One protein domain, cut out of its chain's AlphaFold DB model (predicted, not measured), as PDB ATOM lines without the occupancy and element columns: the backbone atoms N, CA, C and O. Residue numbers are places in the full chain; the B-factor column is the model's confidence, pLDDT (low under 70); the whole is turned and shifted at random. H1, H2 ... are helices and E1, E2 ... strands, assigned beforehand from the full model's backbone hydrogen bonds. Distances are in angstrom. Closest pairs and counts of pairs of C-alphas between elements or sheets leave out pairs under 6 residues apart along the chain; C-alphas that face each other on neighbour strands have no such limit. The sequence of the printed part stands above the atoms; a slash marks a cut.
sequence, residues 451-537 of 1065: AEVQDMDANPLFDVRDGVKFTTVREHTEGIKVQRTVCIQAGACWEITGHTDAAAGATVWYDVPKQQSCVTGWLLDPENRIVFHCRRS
ATOM      1  N   ALA A 451      87.950 -76.478  29.811       85.94
ATOM      2  CA  ALA A 451      88.422 -76.314  31.188       85.94
ATOM      3  C   ALA A 451      88.632 -74.828  31.543       85.94
ATOM      4  O   ALA A 451      88.952 -73.986  30.697       85.94
ATOM      5  N   GLU A 452      88.452 -74.489  32.810       88.50
ATOM      6  CA  GLU A 452      88.601 -73.155  33.382       88.50
ATOM      7  C   GLU A 452      89.631 -73.177  34.512       88.50
ATOM      8  O   GLU A 452      90.002 -74.228  35.034       88.50
ATOM      9  N   VAL A 453      90.124 -71.996  34.871       89.25
ATOM     10  CA  VAL A 453      90.992 -71.817  36.034       89.25
ATOM     11  C   VAL A 453      90.354 -70.739  36.892       89.25
ATOM     12  O   VAL A 453      89.939 -69.702  36.369       89.25
ATOM     13  N   GLN A 454      90.239 -71.019  38.182       87.38
ATOM     14  CA  GLN A 454      89.738 -70.116  39.199       87.38
ATOM     15  C   GLN A 454      90.929 -69.523  39.953       87.38
ATOM     16  O   GLN A 454      91.808 -70.254  40.416       87.38
ATOM     17  N   ASP A 455      90.946 -68.195  40.048       88.06
ATOM     18  CA  ASP A 455      91.867 -67.464  40.912       88.06
ATOM     19  C   ASP A 455      91.339 -67.488  42.352       88.06
ATOM     20  O   ASP A 455      90.182 -67.140  42.598       88.06
ATOM     21  N   MET A 456      92.188 -67.898  43.290       83.81
ATOM     22  CA  MET A 456      91.904 -67.876  44.726       83.81
ATOM     23  C   MET A 456      92.332 -66.561  45.404       83.81
ATOM     24  O   MET A 456      91.882 -66.298  46.517       83.81
ATOM     25  N   ASP A 457      93.174 -65.743  44.759       75.00
ATOM     26  CA  ASP A 457      93.647 -64.445  45.275       75.00
ATOM     27  C   ASP A 457      92.827 -63.246  44.763       75.00
ATOM     28  O   ASP A 457      92.913 -62.150  45.320       75.00
ATOM     29  N   ALA A 458      92.039 -63.452  43.702       61.59
ATOM     30  CA  ALA A 458      91.074 -62.521  43.111       61.59
ATOM     31  C   ALA A 458      91.592 -61.078  42.908       61.59
ATOM     32  O   ALA A 458      90.893 -60.104  43.203       61.59
ATOM     33  N   ASN A 459      92.813 -60.916  42.386       74.00
ATOM     34  CA  ASN A 459      93.422 -59.597  42.171       74.00
ATOM     35  C   ASN A 459      93.120 -59.066  40.751       74.00
ATOM     36  O   ASN A 459      93.657 -59.614  39.788       74.00
ATOM     37  N   PRO A 460      92.367 -57.957  40.570       73.19
ATOM     38  CA  PRO A 460      91.957 -57.481  39.240       73.19
ATOM     39  C   PRO A 460      93.091 -57.037  38.297       73.19
ATOM     40  O   PRO A 460      92.820 -56.696  37.148       73.19
ATOM     41  N   LEU A 461      94.345 -56.999  38.764       79.25
ATOM     42  CA  LEU A 461      95.526 -56.741  37.932       79.25
ATOM     43  C   LEU A 461      96.147 -58.006  37.310       79.25
ATOM     44  O   LEU A 461      97.054 -57.872  36.490       79.25
ATOM     45  N   PHE A 462      95.700 -59.209  37.689       80.38
ATOM     46  CA  PHE A 462      96.303 -60.477  37.272       80.38
ATOM     47  C   PHE A 462      95.226 -61.511  36.912       80.38
ATOM     48  O   PHE A 462      94.683 -62.166  37.795       80.38
ATOM     49  N   ASP A 463      94.934 -61.708  35.619       82.25
ATOM     50  CA  ASP A 463      94.092 -62.838  35.202       82.25
ATOM     51  C   ASP A 463      94.911 -64.138  35.300       82.25
ATOM     52  O   ASP A 463      95.958 -64.303  34.665       82.25
ATOM     53  N   VAL A 464      94.411 -65.094  36.085       84.56
ATOM     54  CA  VAL A 464      94.962 -66.449  36.207       84.56
ATOM     55  C   VAL A 464      95.146 -67.142  34.852       84.56
ATOM     56  O   VAL A 464      96.040 -67.971  34.704       84.56
ATOM     57  N   ARG A 465      94.373 -66.770  33.823       81.44
ATOM     58  CA  ARG A 465      94.470 -67.303  32.453       81.44
ATOM     59  C   ARG A 465      95.746 -66.899  31.708       81.44
ATOM     60  O   ARG A 465      96.137 -67.610  30.784       81.44
ATOM     61  N   ASP A 466      96.393 -65.797  32.089       81.38
ATOM     62  CA  ASP A 466      97.695 -65.408  31.525       81.38
ATOM     63  C   ASP A 466      98.831 -66.237  32.145       81.38
ATOM     64  O   ASP A 466      99.802 -66.610  31.472       81.38
ATOM     65  N   GLY A 467      98.693 -66.534  33.441       83.19
ATOM     66  CA  GLY A 467      99.692 -67.213  34.257       83.19
ATOM     67  C   GLY A 467      99.601 -68.738  34.279       83.19
ATOM     68  O   GLY A 467     100.630 -69.393  34.422       83.19
ATOM     69  N   VAL A 468      98.411 -69.312  34.114       88.06
ATOM     70  CA  VAL A 468      98.155 -70.757  34.129       88.06
ATOM     71  C   VAL A 468      97.662 -71.186  32.756       88.06
ATOM     72  O   VAL A 468      96.583 -70.798  32.306       88.06
ATOM     73  N   LYS A 469      98.468 -71.999  32.072       91.06
ATOM     74  CA  LYS A 469      98.233 -72.395  30.683       91.06
ATOM     75  C   LYS A 469      97.844 -73.854  30.605       91.06
ATOM     76  O   LYS A 469      98.417 -74.702  31.279       91.06
ATOM     77  N   PHE A 470      96.899 -74.151  29.729       89.62
ATOM     78  CA  PHE A 470      96.563 -75.526  29.399       89.62
ATOM     79  C   PHE A 470      97.648 -76.099  28.480       89.62
ATOM     80  O   PHE A 470      97.973 -75.490  27.461       89.62
ATOM     81  N   THR A 471      98.248 -77.223  28.877       89.56
ATOM     82  CA  THR A 471      99.300 -77.923  28.116       89.56
ATOM     83  C   THR A 471      98.744 -78.988  27.179       89.56
ATOM     84  O   THR A 471      99.400 -79.357  26.209       89.56
ATOM     85  N   THR A 472      97.506 -79.423  27.411       87.50
ATOM     86  CA  THR A 472      96.628 -79.971  26.368       87.50
ATOM     87  C   THR A 472      95.602 -78.903  25.965       87.50
ATOM     88  O   THR A 472      95.687 -77.756  26.415       87.50
ATOM     89  N   VAL A 473      94.657 -79.193  25.066       82.88
ATOM     90  CA  VAL A 473      93.806 -78.126  24.512       82.88
ATOM     91  C   VAL A 473      92.783 -77.667  25.558       82.88
ATOM     92  O   VAL A 473      91.877 -78.419  25.905       82.88
ATOM     93  N   ARG A 474      92.886 -76.408  26.024       82.69
ATOM     94  CA  ARG A 474      91.896 -75.791  26.941       82.69
ATOM     95  C   ARG A 474      90.471 -75.994  26.452       82.69
ATOM     96  O   ARG A 474      89.588 -76.247  27.259       82.69
ATOM     97  N   GLU A 475      90.318 -75.717  25.158       79.75
ATOM     98  CA  GLU A 475      89.104 -75.603  24.364       79.75
ATOM     99  C   GLU A 475      89.151 -76.666  23.248       79.75
ATOM    100  O   GLU A 475      89.416 -76.342  22.094       79.75
ATOM    101  N   HIS A 476      88.976 -77.951  23.593       82.62
ATOM    102  CA  HIS A 476      89.100 -79.083  22.653       82.62
ATOM    103  C   HIS A 476      88.082 -78.982  21.501       82.62
ATOM    104  O   HIS A 476      86.898 -79.261  21.645       82.62
ATOM    105  N   THR A 477      88.588 -78.515  20.361       56.25
ATOM    106  CA  THR A 477      87.839 -77.983  19.218       56.25
ATOM    107  C   THR A 477      87.730 -79.047  18.135       56.25
ATOM    108  O   THR A 477      88.543 -79.092  17.214       56.25
ATOM    109  N   GLU A 478      86.759 -79.943  18.264       70.25
ATOM    110  CA  GLU A 478      86.602 -81.095  17.373       70.25
ATOM    111  C   GLU A 478      85.168 -81.130  16.826       70.25
ATOM    112  O   GLU A 478      84.223 -80.812  17.539       70.25
ATOM    113  N   GLY A 479      84.977 -81.543  15.567       59.19
ATOM    114  CA  GLY A 479      83.633 -81.743  14.990       59.19
ATOM    115  C   GLY A 479      82.897 -82.979  15.534       59.19
ATOM    116  O   GLY A 479      81.910 -83.412  14.949       59.19
ATOM    117  N   ILE A 480      83.431 -83.590  16.597       50.66
ATOM    118  CA  ILE A 480      83.055 -84.874  17.195       50.66
ATOM    119  C   ILE A 480      83.366 -84.859  18.703       50.66
ATOM    120  O   ILE A 480      84.087 -83.995  19.195       50.66
ATOM    121  N   LYS A 481      82.820 -85.827  19.450       59.78
ATOM    122  CA  LYS A 481      82.738 -85.825  20.921       59.78
ATOM    123  C   LYS A 481      83.424 -87.058  21.531       59.78
ATOM    124  O   LYS A 481      83.152 -88.174  21.104       59.78
ATOM    125  N   VAL A 482      84.304 -86.875  22.525       82.94
ATOM    126  CA  VAL A 482      85.218 -87.918  23.056       82.94
ATOM    127  C   VAL A 482      85.784 -87.542  24.448       82.94
ATOM    128  O   VAL A 482      85.541 -86.436  24.918       82.94
ATOM    129  N   GLN A 483      86.520 -88.421  25.143       81.75
ATOM    130  CA  GLN A 483      87.338 -88.022  26.308       81.75
ATOM    131  C   GLN A 483      88.645 -87.330  25.902       81.75
ATOM    132  O   GLN A 483      89.276 -87.689  24.900       81.75
ATOM    133  N   ARG A 484      89.091 -86.386  26.740       87.44
ATOM    134  CA  ARG A 484      90.416 -85.754  26.680       87.44
ATOM    135  C   ARG A 484      90.940 -85.467  28.087       87.44
ATOM    136  O   ARG A 484      90.208 -84.992  28.955       87.44
ATOM    137  N   THR A 485      92.230 -85.710  28.298       89.56
ATOM    138  CA  THR A 485      92.937 -85.212  29.480       89.56
ATOM    139  C   THR A 485      93.173 -83.724  29.315       89.56
ATOM    140  O   THR A 485      93.848 -83.309  28.373       89.56
ATOM    141  N   VAL A 486      92.648 -82.923  30.237       87.81
ATOM    142  CA  VAL A 486      92.921 -81.493  30.298       87.81
ATOM    143  C   VAL A 486      93.980 -81.247  31.368       87.81
ATOM    144  O   VAL A 486      93.740 -81.395  32.565       87.81
ATOM    145  N   CYS A 487      95.190 -80.928  30.917       92.25
ATOM    146  CA  CYS A 487      96.316 -80.586  31.772       92.25
ATOM    147  C   CYS A 487      96.488 -79.072  31.826       92.25
ATOM    148  O   CYS A 487      96.449 -78.415  30.785       92.25
ATOM    149  N   ILE A 488      96.765 -78.541  33.016       93.75
ATOM    150  CA  ILE A 488      97.350 -77.213  33.188       93.75
ATOM    151  C   ILE A 488      98.790 -77.306  33.668       93.75
ATOM    152  O   ILE A 488      99.159 -78.172  34.462       93.75
ATOM    153  N   GLN A 489      99.579 -76.337  33.231       93.56
ATOM    154  CA  GLN A 489     100.852 -75.967  33.810       93.56
ATOM    155  C   GLN A 489     100.748 -74.516  34.279       93.56
ATOM    156  O   GLN A 489     100.421 -73.611  33.504       93.56
ATOM    157  N   ALA A 490     101.017 -74.290  35.558       90.75
ATOM    158  CA  ALA A 490     101.235 -72.954  36.074       90.75
ATOM    159  C   ALA A 490     102.598 -72.439  35.581       90.75
ATOM    160  O   ALA A 490     103.597 -73.158  35.606       90.75
ATOM    161  N   GLY A 491     102.635 -71.196  35.106       85.69
ATOM    162  CA  GLY A 491     103.876 -70.459  34.892       85.69
ATOM    163  C   GLY A 491     104.495 -70.037  36.225       85.69
ATOM    164  O   GLY A 491     103.829 -70.052  37.255       85.69
ATOM    165  N   ALA A 492     105.755 -69.598  36.202       82.69
ATOM    166  CA  ALA A 492     106.632 -69.522  37.381       82.69
ATOM    167  C   ALA A 492     106.124 -68.714  38.602       82.69
ATOM    168  O   ALA A 492     106.664 -68.877  39.696       82.69
ATOM    169  N   CYS A 493     105.120 -67.844  38.436       87.38
ATOM    170  CA  CYS A 493     104.499 -67.078  39.524       87.38
ATOM    171  C   CYS A 493     103.182 -67.646  40.070       87.38
ATOM    172  O   CYS A 493     102.691 -67.155  41.086       87.38
ATOM    173  N   TRP A 494     102.601 -68.645  39.416       89.88
ATOM    174  CA  TRP A 494     101.352 -69.268  39.834       89.88
ATOM    175  C   TRP A 494     101.614 -70.665  40.381       89.88
ATOM    176  O   TRP A 494     102.610 -71.310  40.059       89.88
ATOM    177  N   GLU A 495     100.699 -71.148  41.206       91.06
ATOM    178  CA  GLU A 495     100.732 -72.495  41.749       91.06
ATOM    179  C   GLU A 495      99.324 -73.078  41.835       91.06
ATOM    180  O   GLU A 495      98.352 -72.390  42.157       91.06
ATOM    181  N   ILE A 496      99.227 -74.365  41.516       92.56
ATOM    182  CA  ILE A 496      97.982 -75.119  41.505       92.56
ATOM    183  C   ILE A 496      97.782 -75.659  42.916       92.56
ATOM    184  O   ILE A 496      98.554 -76.508  43.371       92.56
ATOM    185  N   THR A 497      96.767 -75.161  43.611       92.38
ATOM    186  CA  THR A 497      96.418 -75.586  44.971       92.38
ATOM    187  C   THR A 497      95.385 -76.705  44.972       92.38
ATOM    188  O   THR A 497      95.352 -77.485  45.920       92.38
ATOM    189  N   GLY A 498      94.581 -76.835  43.911       92.06
ATOM    190  CA  GLY A 498      93.587 -77.898  43.792       92.06
ATOM    191  C   GLY A 498      92.846 -77.932  42.455       92.06
ATOM    192  O   GLY A 498      93.234 -77.272  41.492       92.06
ATOM    193  N   HIS A 499      91.766 -78.711  42.385       91.44
ATOM    194  CA  HIS A 499      90.832 -78.731  41.248       91.44
ATOM    195  C   HIS A 499      89.440 -79.248  41.643       91.44
ATOM    196  O   HIS A 499      89.289 -79.913  42.666       91.44
ATOM    197  N   THR A 500      88.454 -78.976  40.789       85.38
ATOM    198  CA  THR A 500      87.075 -79.477  40.818       85.38
ATOM    199  C   THR A 500      86.672 -79.844  39.388       85.38
ATOM    200  O   THR A 500      86.837 -79.032  38.483       85.38
ATOM    201  N   ASP A 501      86.116 -81.030  39.147       85.00
ATOM    202  CA  ASP A 501      85.478 -81.362  37.859       85.00
ATOM    203  C   ASP A 501      83.954 -81.261  38.015       85.00
ATOM    204  O   ASP A 501      83.387 -81.881  38.917       85.00
ATOM    205  N   ALA A 502      83.277 -80.493  37.151       69.19
ATOM    206  CA  ALA A 502      81.820 -80.356  37.193       69.19
ATOM    207  C   ALA A 502      81.087 -81.680  36.903       69.19
ATOM    208  O   ALA A 502      79.937 -81.833  37.306       69.19
ATOM    209  N   ALA A 503      81.748 -82.649  36.258       67.44
ATOM    210  CA  ALA A 503      81.227 -84.000  36.068       67.44
ATOM    211  C   ALA A 503      81.452 -84.935  37.280       67.44
ATOM    212  O   ALA A 503      80.818 -85.988  37.344       67.44
ATOM    213  N   ALA A 504      82.327 -84.573  38.231       70.94
ATOM    214  CA  ALA A 504      82.683 -85.404  39.395       70.94
ATOM    215  C   ALA A 504      82.262 -84.807  40.757       70.94
ATOM    216  O   ALA A 504      82.167 -85.533  41.742       70.94
ATOM    217  N   GLY A 505      81.999 -83.498  40.830       57.16
ATOM    218  CA  GLY A 505      81.292 -82.842  41.939       57.16
ATOM    219  C   GLY A 505      82.087 -82.536  43.217       57.16
ATOM    220  O   GLY A 505      81.557 -81.848  44.086       57.16
ATOM    221  N   ALA A 506      83.339 -82.988  43.348       64.88
ATOM    222  CA  ALA A 506      84.175 -82.758  44.534       64.88
ATOM    223  C   ALA A 506      85.429 -81.916  44.234       64.88
ATOM    224  O   ALA A 506      85.967 -81.950  43.125       64.88
ATOM    225  N   THR A 507      85.915 -81.187  45.244       83.31
ATOM    226  CA  THR A 507      87.150 -80.385  45.180       83.31
ATOM    227  C   THR A 507      88.295 -81.100  45.890       83.31
ATOM    228  O   THR A 507      88.157 -81.486  47.049       83.31
ATOM    229  N   VAL A 508      89.444 -81.226  45.224       86.50
ATOM    230  CA  VAL A 508      90.663 -81.846  45.768       86.50
ATOM    231  C   VAL A 508      91.747 -80.786  45.936       86.50
ATOM    232  O   VAL A 508      92.156 -80.176  44.946       86.50
ATOM    233  N   TRP A 509      92.236 -80.604  47.163       89.50
ATOM    234  CA  TRP A 509      93.376 -79.739  47.502       89.50
ATOM    235  C   TRP A 509      94.694 -80.534  47.554       89.50
ATOM    236  O   TRP A 509      94.678 -81.762  47.650       89.50
ATOM    237  N   TYR A 510      95.836 -79.847  47.481       88.12
ATOM    238  CA  TYR A 510      97.175 -80.439  47.592       88.12
ATOM    239  C   TYR A 510      97.961 -79.829  48.761       88.12
ATOM    240  O   TYR A 510      98.049 -78.606  48.863       88.12
ATOM    241  N   ASP A 511      98.605 -80.669  49.577       78.81
ATOM    242  CA  ASP A 511      99.419 -80.236  50.731       78.81
ATOM    243  C   ASP A 511     100.645 -79.407  50.315       78.81
ATOM    244  O   ASP A 511     101.078 -78.500  51.024       78.81
ATOM    245  N   VAL A 512     101.185 -79.700  49.127       81.50
ATOM    246  CA  VAL A 512     102.233 -78.919  48.463       81.50
ATOM    247  C   VAL A 512     101.701 -78.443  47.103       81.50
ATOM    248  O   VAL A 512     101.343 -79.287  46.270       81.50
ATOM    249  N   PRO A 513     101.648 -77.121  46.841       86.19
ATOM    250  CA  PRO A 513     101.171 -76.576  45.571       86.19
ATOM    251  C   PRO A 513     101.994 -77.052  44.367       86.19
ATOM    252  O   PRO A 513     103.227 -77.089  44.402       86.19
ATOM    253  N   LYS A 514     101.314 -77.404  43.272       89.69
ATOM    254  CA  LYS A 514     101.925 -78.042  42.093       89.69
ATOM    255  C   LYS A 514     102.161 -77.043  40.962       89.69
ATOM    256  O   LYS A 514     101.437 -76.061  40.823       89.69
ATOM    257  N   GLN A 515     103.165 -77.306  40.124       89.56
ATOM    258  CA  GLN A 515     103.410 -76.544  38.887       89.56
ATOM    259  C   GLN A 515     102.699 -77.144  37.665       89.56
ATOM    260  O   GLN A 515     102.455 -76.433  36.697       89.56
ATOM    261  N   GLN A 516     102.314 -78.421  37.706       92.88
ATOM    262  CA  GLN A 516     101.501 -79.067  36.674       92.88
ATOM    263  C   GLN A 516     100.447 -79.966  37.329       92.88
ATOM    264  O   GLN A 516     100.716 -80.602  38.350       92.88
ATOM    265  N   SER A 517      99.250 -80.012  36.748       93.00
ATOM    266  CA  SER A 517      98.179 -80.934  37.133       93.00
ATOM    267  C   SER A 517      97.385 -81.359  35.898       93.00
ATOM    268  O   SER A 517      97.202 -80.568  34.974       93.00
ATOM    269  N   CYS A 518      96.929 -82.608  35.874       92.38
ATOM    270  CA  CYS A 518      96.182 -83.202  34.770       92.38
ATOM    271  C   CYS A 518      94.919 -83.875  35.301       92.38
ATOM    272  O   CYS A 518      94.991 -84.657  36.247       92.38
ATOM    273  N   VAL A 519      93.779 -83.583  34.674       88.75
ATOM    274  CA  VAL A 519      92.458 -84.129  35.018       88.75
ATOM    275  C   VAL A 519      91.801 -84.614  33.728       88.75
ATOM    276  O   VAL A 519      91.869 -83.933  32.707       88.75
ATOM    277  N   THR A 520      91.187 -85.797  33.736       90.62
ATOM    278  CA  THR A 520      90.602 -86.402  32.527       90.62
ATOM    279  C   THR A 520      89.088 -86.283  32.532       90.62
ATOM    280  O   THR A 520      88.443 -86.781  33.448       90.62
ATOM    281  N   GLY A 521      88.525 -85.671  31.486       83.25
ATOM    282  CA  GLY A 521      87.086 -85.440  31.353       83.25
ATOM    283  C   GLY A 521      86.563 -85.634  29.926       83.25
ATOM    284  O   GLY A 521      87.294 -86.003  29.004       83.25
ATOM    285  N   TRP A 522      85.264 -85.402  29.747       76.00
ATOM    286  CA  TRP A 522      84.542 -85.611  28.485       76.00
ATOM    287  C   TRP A 522      84.307 -84.301  27.717       76.00
ATOM    288  O   TRP A 522      83.952 -83.297  28.333       76.00
ATOM    289  N   LEU A 523      84.417 -84.319  26.382       76.88
ATOM    290  CA  LEU A 523      83.846 -83.282  25.511       76.88
ATOM    291  C   LEU A 523      82.321 -83.288  25.633       76.88
ATOM    292  O   LEU A 523      81.682 -84.342  25.640       76.88
ATOM    293  N   LEU A 524      81.744 -82.093  25.622       53.84
ATOM    294  CA  LEU A 524      80.331 -81.824  25.388       53.84
ATOM    295  C   LEU A 524      80.257 -80.623  24.429       53.84
ATOM    296  O   LEU A 524      81.156 -79.783  24.444       53.84
ATOM    297  N   ASP A 525      79.200 -80.557  23.623       50.72
ATOM    298  CA  ASP A 525      78.859 -79.418  22.763       50.72
ATOM    299  C   ASP A 525      77.734 -78.616  23.456       50.72
ATOM    300  O   ASP A 525      76.770 -79.240  23.912       50.72
ATOM    301  N   PRO A 526      77.848 -77.284  23.624       58.19
ATOM    302  CA  PRO A 526      79.016 -76.456  23.310       58.19
ATOM    303  C   PRO A 526      80.174 -76.613  24.305       58.19
ATOM    304  O   PRO A 526      81.269 -76.122  24.032       58.19
ATOM    305  N   GLU A 527      79.947 -77.207  25.489       69.06
ATOM    306  CA  GLU A 527      80.964 -77.205  26.546       69.06
ATOM    307  C   GLU A 527      80.759 -78.195  27.709       69.06
ATOM    308  O   GLU A 527      79.646 -78.378  28.196       69.06
ATOM    309  N   ASN A 528      81.866 -78.749  28.225       75.56
ATOM    310  CA  ASN A 528      82.007 -79.289  29.592       75.56
ATOM    311  C   ASN A 528      83.071 -78.471  30.341       75.56
ATOM    312  O   ASN A 528      83.885 -77.827  29.674       75.56
ATOM    313  N   ARG A 529      83.104 -78.509  31.684       80.06
ATOM    314  CA  ARG A 529      84.005 -77.679  32.503       80.06
ATOM    315  C   ARG A 529      84.686 -78.411  33.664       80.06
ATOM    316  O   ARG A 529      84.045 -78.860  34.606       80.06
ATOM    317  N   ILE A 530      86.017 -78.410  33.629       85.62
ATOM    318  CA  ILE A 530      86.903 -78.720  34.762       85.62
ATOM    319  C   ILE A 530      87.454 -77.388  35.274       85.62
ATOM    320  O   ILE A 530      87.979 -76.625  34.468       85.62
ATOM    321  N   VAL A 531      87.362 -77.100  36.570       89.50
ATOM    322  CA  VAL A 531      87.877 -75.874  37.198       89.50
ATOM    323  C   VAL A 531      89.130 -76.197  38.008       89.50
ATOM    324  O   VAL A 531      89.080 -76.938  38.985       89.50
ATOM    325  N   PHE A 532      90.269 -75.624  37.634       91.38
ATOM    326  CA  PHE A 532      91.494 -75.723  38.429       91.38
ATOM    327  C   PHE A 532      91.599 -74.565  39.423       91.38
ATOM    328  O   PHE A 532      91.465 -73.412  39.024       91.38
ATOM    329  N   HIS A 533      91.900 -74.856  40.689       91.31
ATOM    330  CA  HIS A 533      92.134 -73.834  41.715       91.31
ATOM    331  C   HIS A 533      93.606 -73.457  41.723       91.31
ATOM    332  O   HIS A 533      94.475 -74.294  41.991       91.31
ATOM    333  N   CYS A 534      93.882 -72.202  41.392       91.06
ATOM    334  CA  CYS A 534      95.228 -71.661  41.327       91.06
ATOM    335  C   CYS A 534      95.316 -70.356  42.115       91.06
ATOM    336  O   CYS A 534      94.346 -69.613  42.243       91.06
ATOM    337  N   ARG A 535      96.508 -70.078  42.633       90.69
ATOM    338  CA  ARG A 535      96.841 -68.823  43.312       90.69
ATOM    339  C   ARG A 535      98.236 -68.370  42.897       90.69
ATOM    340  O   ARG A 535      98.972 -69.129  42.259       90.69
ATOM    341  N   ARG A 536      98.630 -67.164  43.276       90.69
ATOM    342  CA  ARG A 536      99.985 -66.655  43.064       90.69
ATOM    343  C   ARG A 536     100.871 -67.082  44.227       90.69
ATOM    344  O   ARG A 536     100.476 -66.977  45.387       90.69
ATOM    345  N   SER A 537     102.076 -67.571  43.936       89.00
ATOM    346  CA  SER A 537     103.001 -68.012  44.987       89.00
ATOM    347  C   SER A 537     103.316 -66.860  45.942       89.00
ATOM    348  O   SER A 537     103.719 -65.779  45.500       89.00
TER     349      SER A 537
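AT A GLANCE: This is residues 451 to 537 of the 1065 residues of an uncharacterized protein of 'Candidatus Kapabacteria' thiocyanatum (UniProt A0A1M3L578). Two small sheets lie face to face as a sandwich: E1, E7, E4 and E5 make one, E2, E3 and E6 the other, with their strands at only 15 degrees to each other. The first sheet is strongly twisted, and the short helix H1 comes just before E2, near E1. The printed part has 87 residues, with one named helix and seven named strands in the order E1, H1, E2, E3, E4, E5, E6, E7, mostly strand in class. The four-strand sheet runs E1, E7, E4, E5 and is mixed; the three-strand sheet runs E2, E3, E6 and is antiparallel. The whole is compact, with a radius of gyration of the C-alphas of 12.8 A, and elongated, spanning 38 by 25 by 19 A.

IN THESE COORDINATES: E1, residues 452 to 455, begins with C-alpha 452 at (88.601, -73.155, 33.382). H1 holds residues 464 to 467, and E2 follows with residues 468 to 470. E3, residues 483 to 490, is 22.7 A long from C-alpha 483 at (87.338, -88.022, 26.308). E4, residues 494 to 501, is 20.1 A long and bends by 62 degrees at residue 497. E5, residues 507 to 514, is 15.3 A long and bends by 99 degrees at residue 511. E6, residues 516 to 522, is 19.9 A long; E7, residues 530 to 536, is 19.6 A long and ends with C-alpha 536 at (99.985, -66.655, 43.064).

HOW THE PARTS SIT: E1 is an edge strand, parallel to E7, with N 454 and O 532 2.8 A apart. E7 and E4 are antiparallel, with N 500 and O 531 at 2.8 A. E4 and E5 form a hairpin, with N 508 and O 499 at 2.9 A. In the other sheet E2 and E3 form a hairpin, with N 489 and O 469 at 2.8 A, and E3 and E6 are antiparallel, with N 486 and O 519 at 2.8 A. Between the sheets, the closest C-alphas of E4 and E6 are those of Ile 496 and Gln 516, 7.2 A apart. E5 and E6 meet only through their link, while E1 and E6 are apart. H1 is on the four-strand sheet at a height over the sheet of 7.5 A, only just over E7, with 3 of its 4 C-alphas; it is too short for an O i to N i+4 pair, and its one O i to N i+3 pair is within hydrogen-bond range.

THE WHOLE: The C-alphas farthest apart are those of Gly 479 and Asp 511, 39.1 A. The printed part has no cut. The link E2 to E3, residues 471 to 482, is long. The mean pLDDT of the printed part is 81.9; it is under 70 at 13 residues, among them 479 to 481 and 524 to 527.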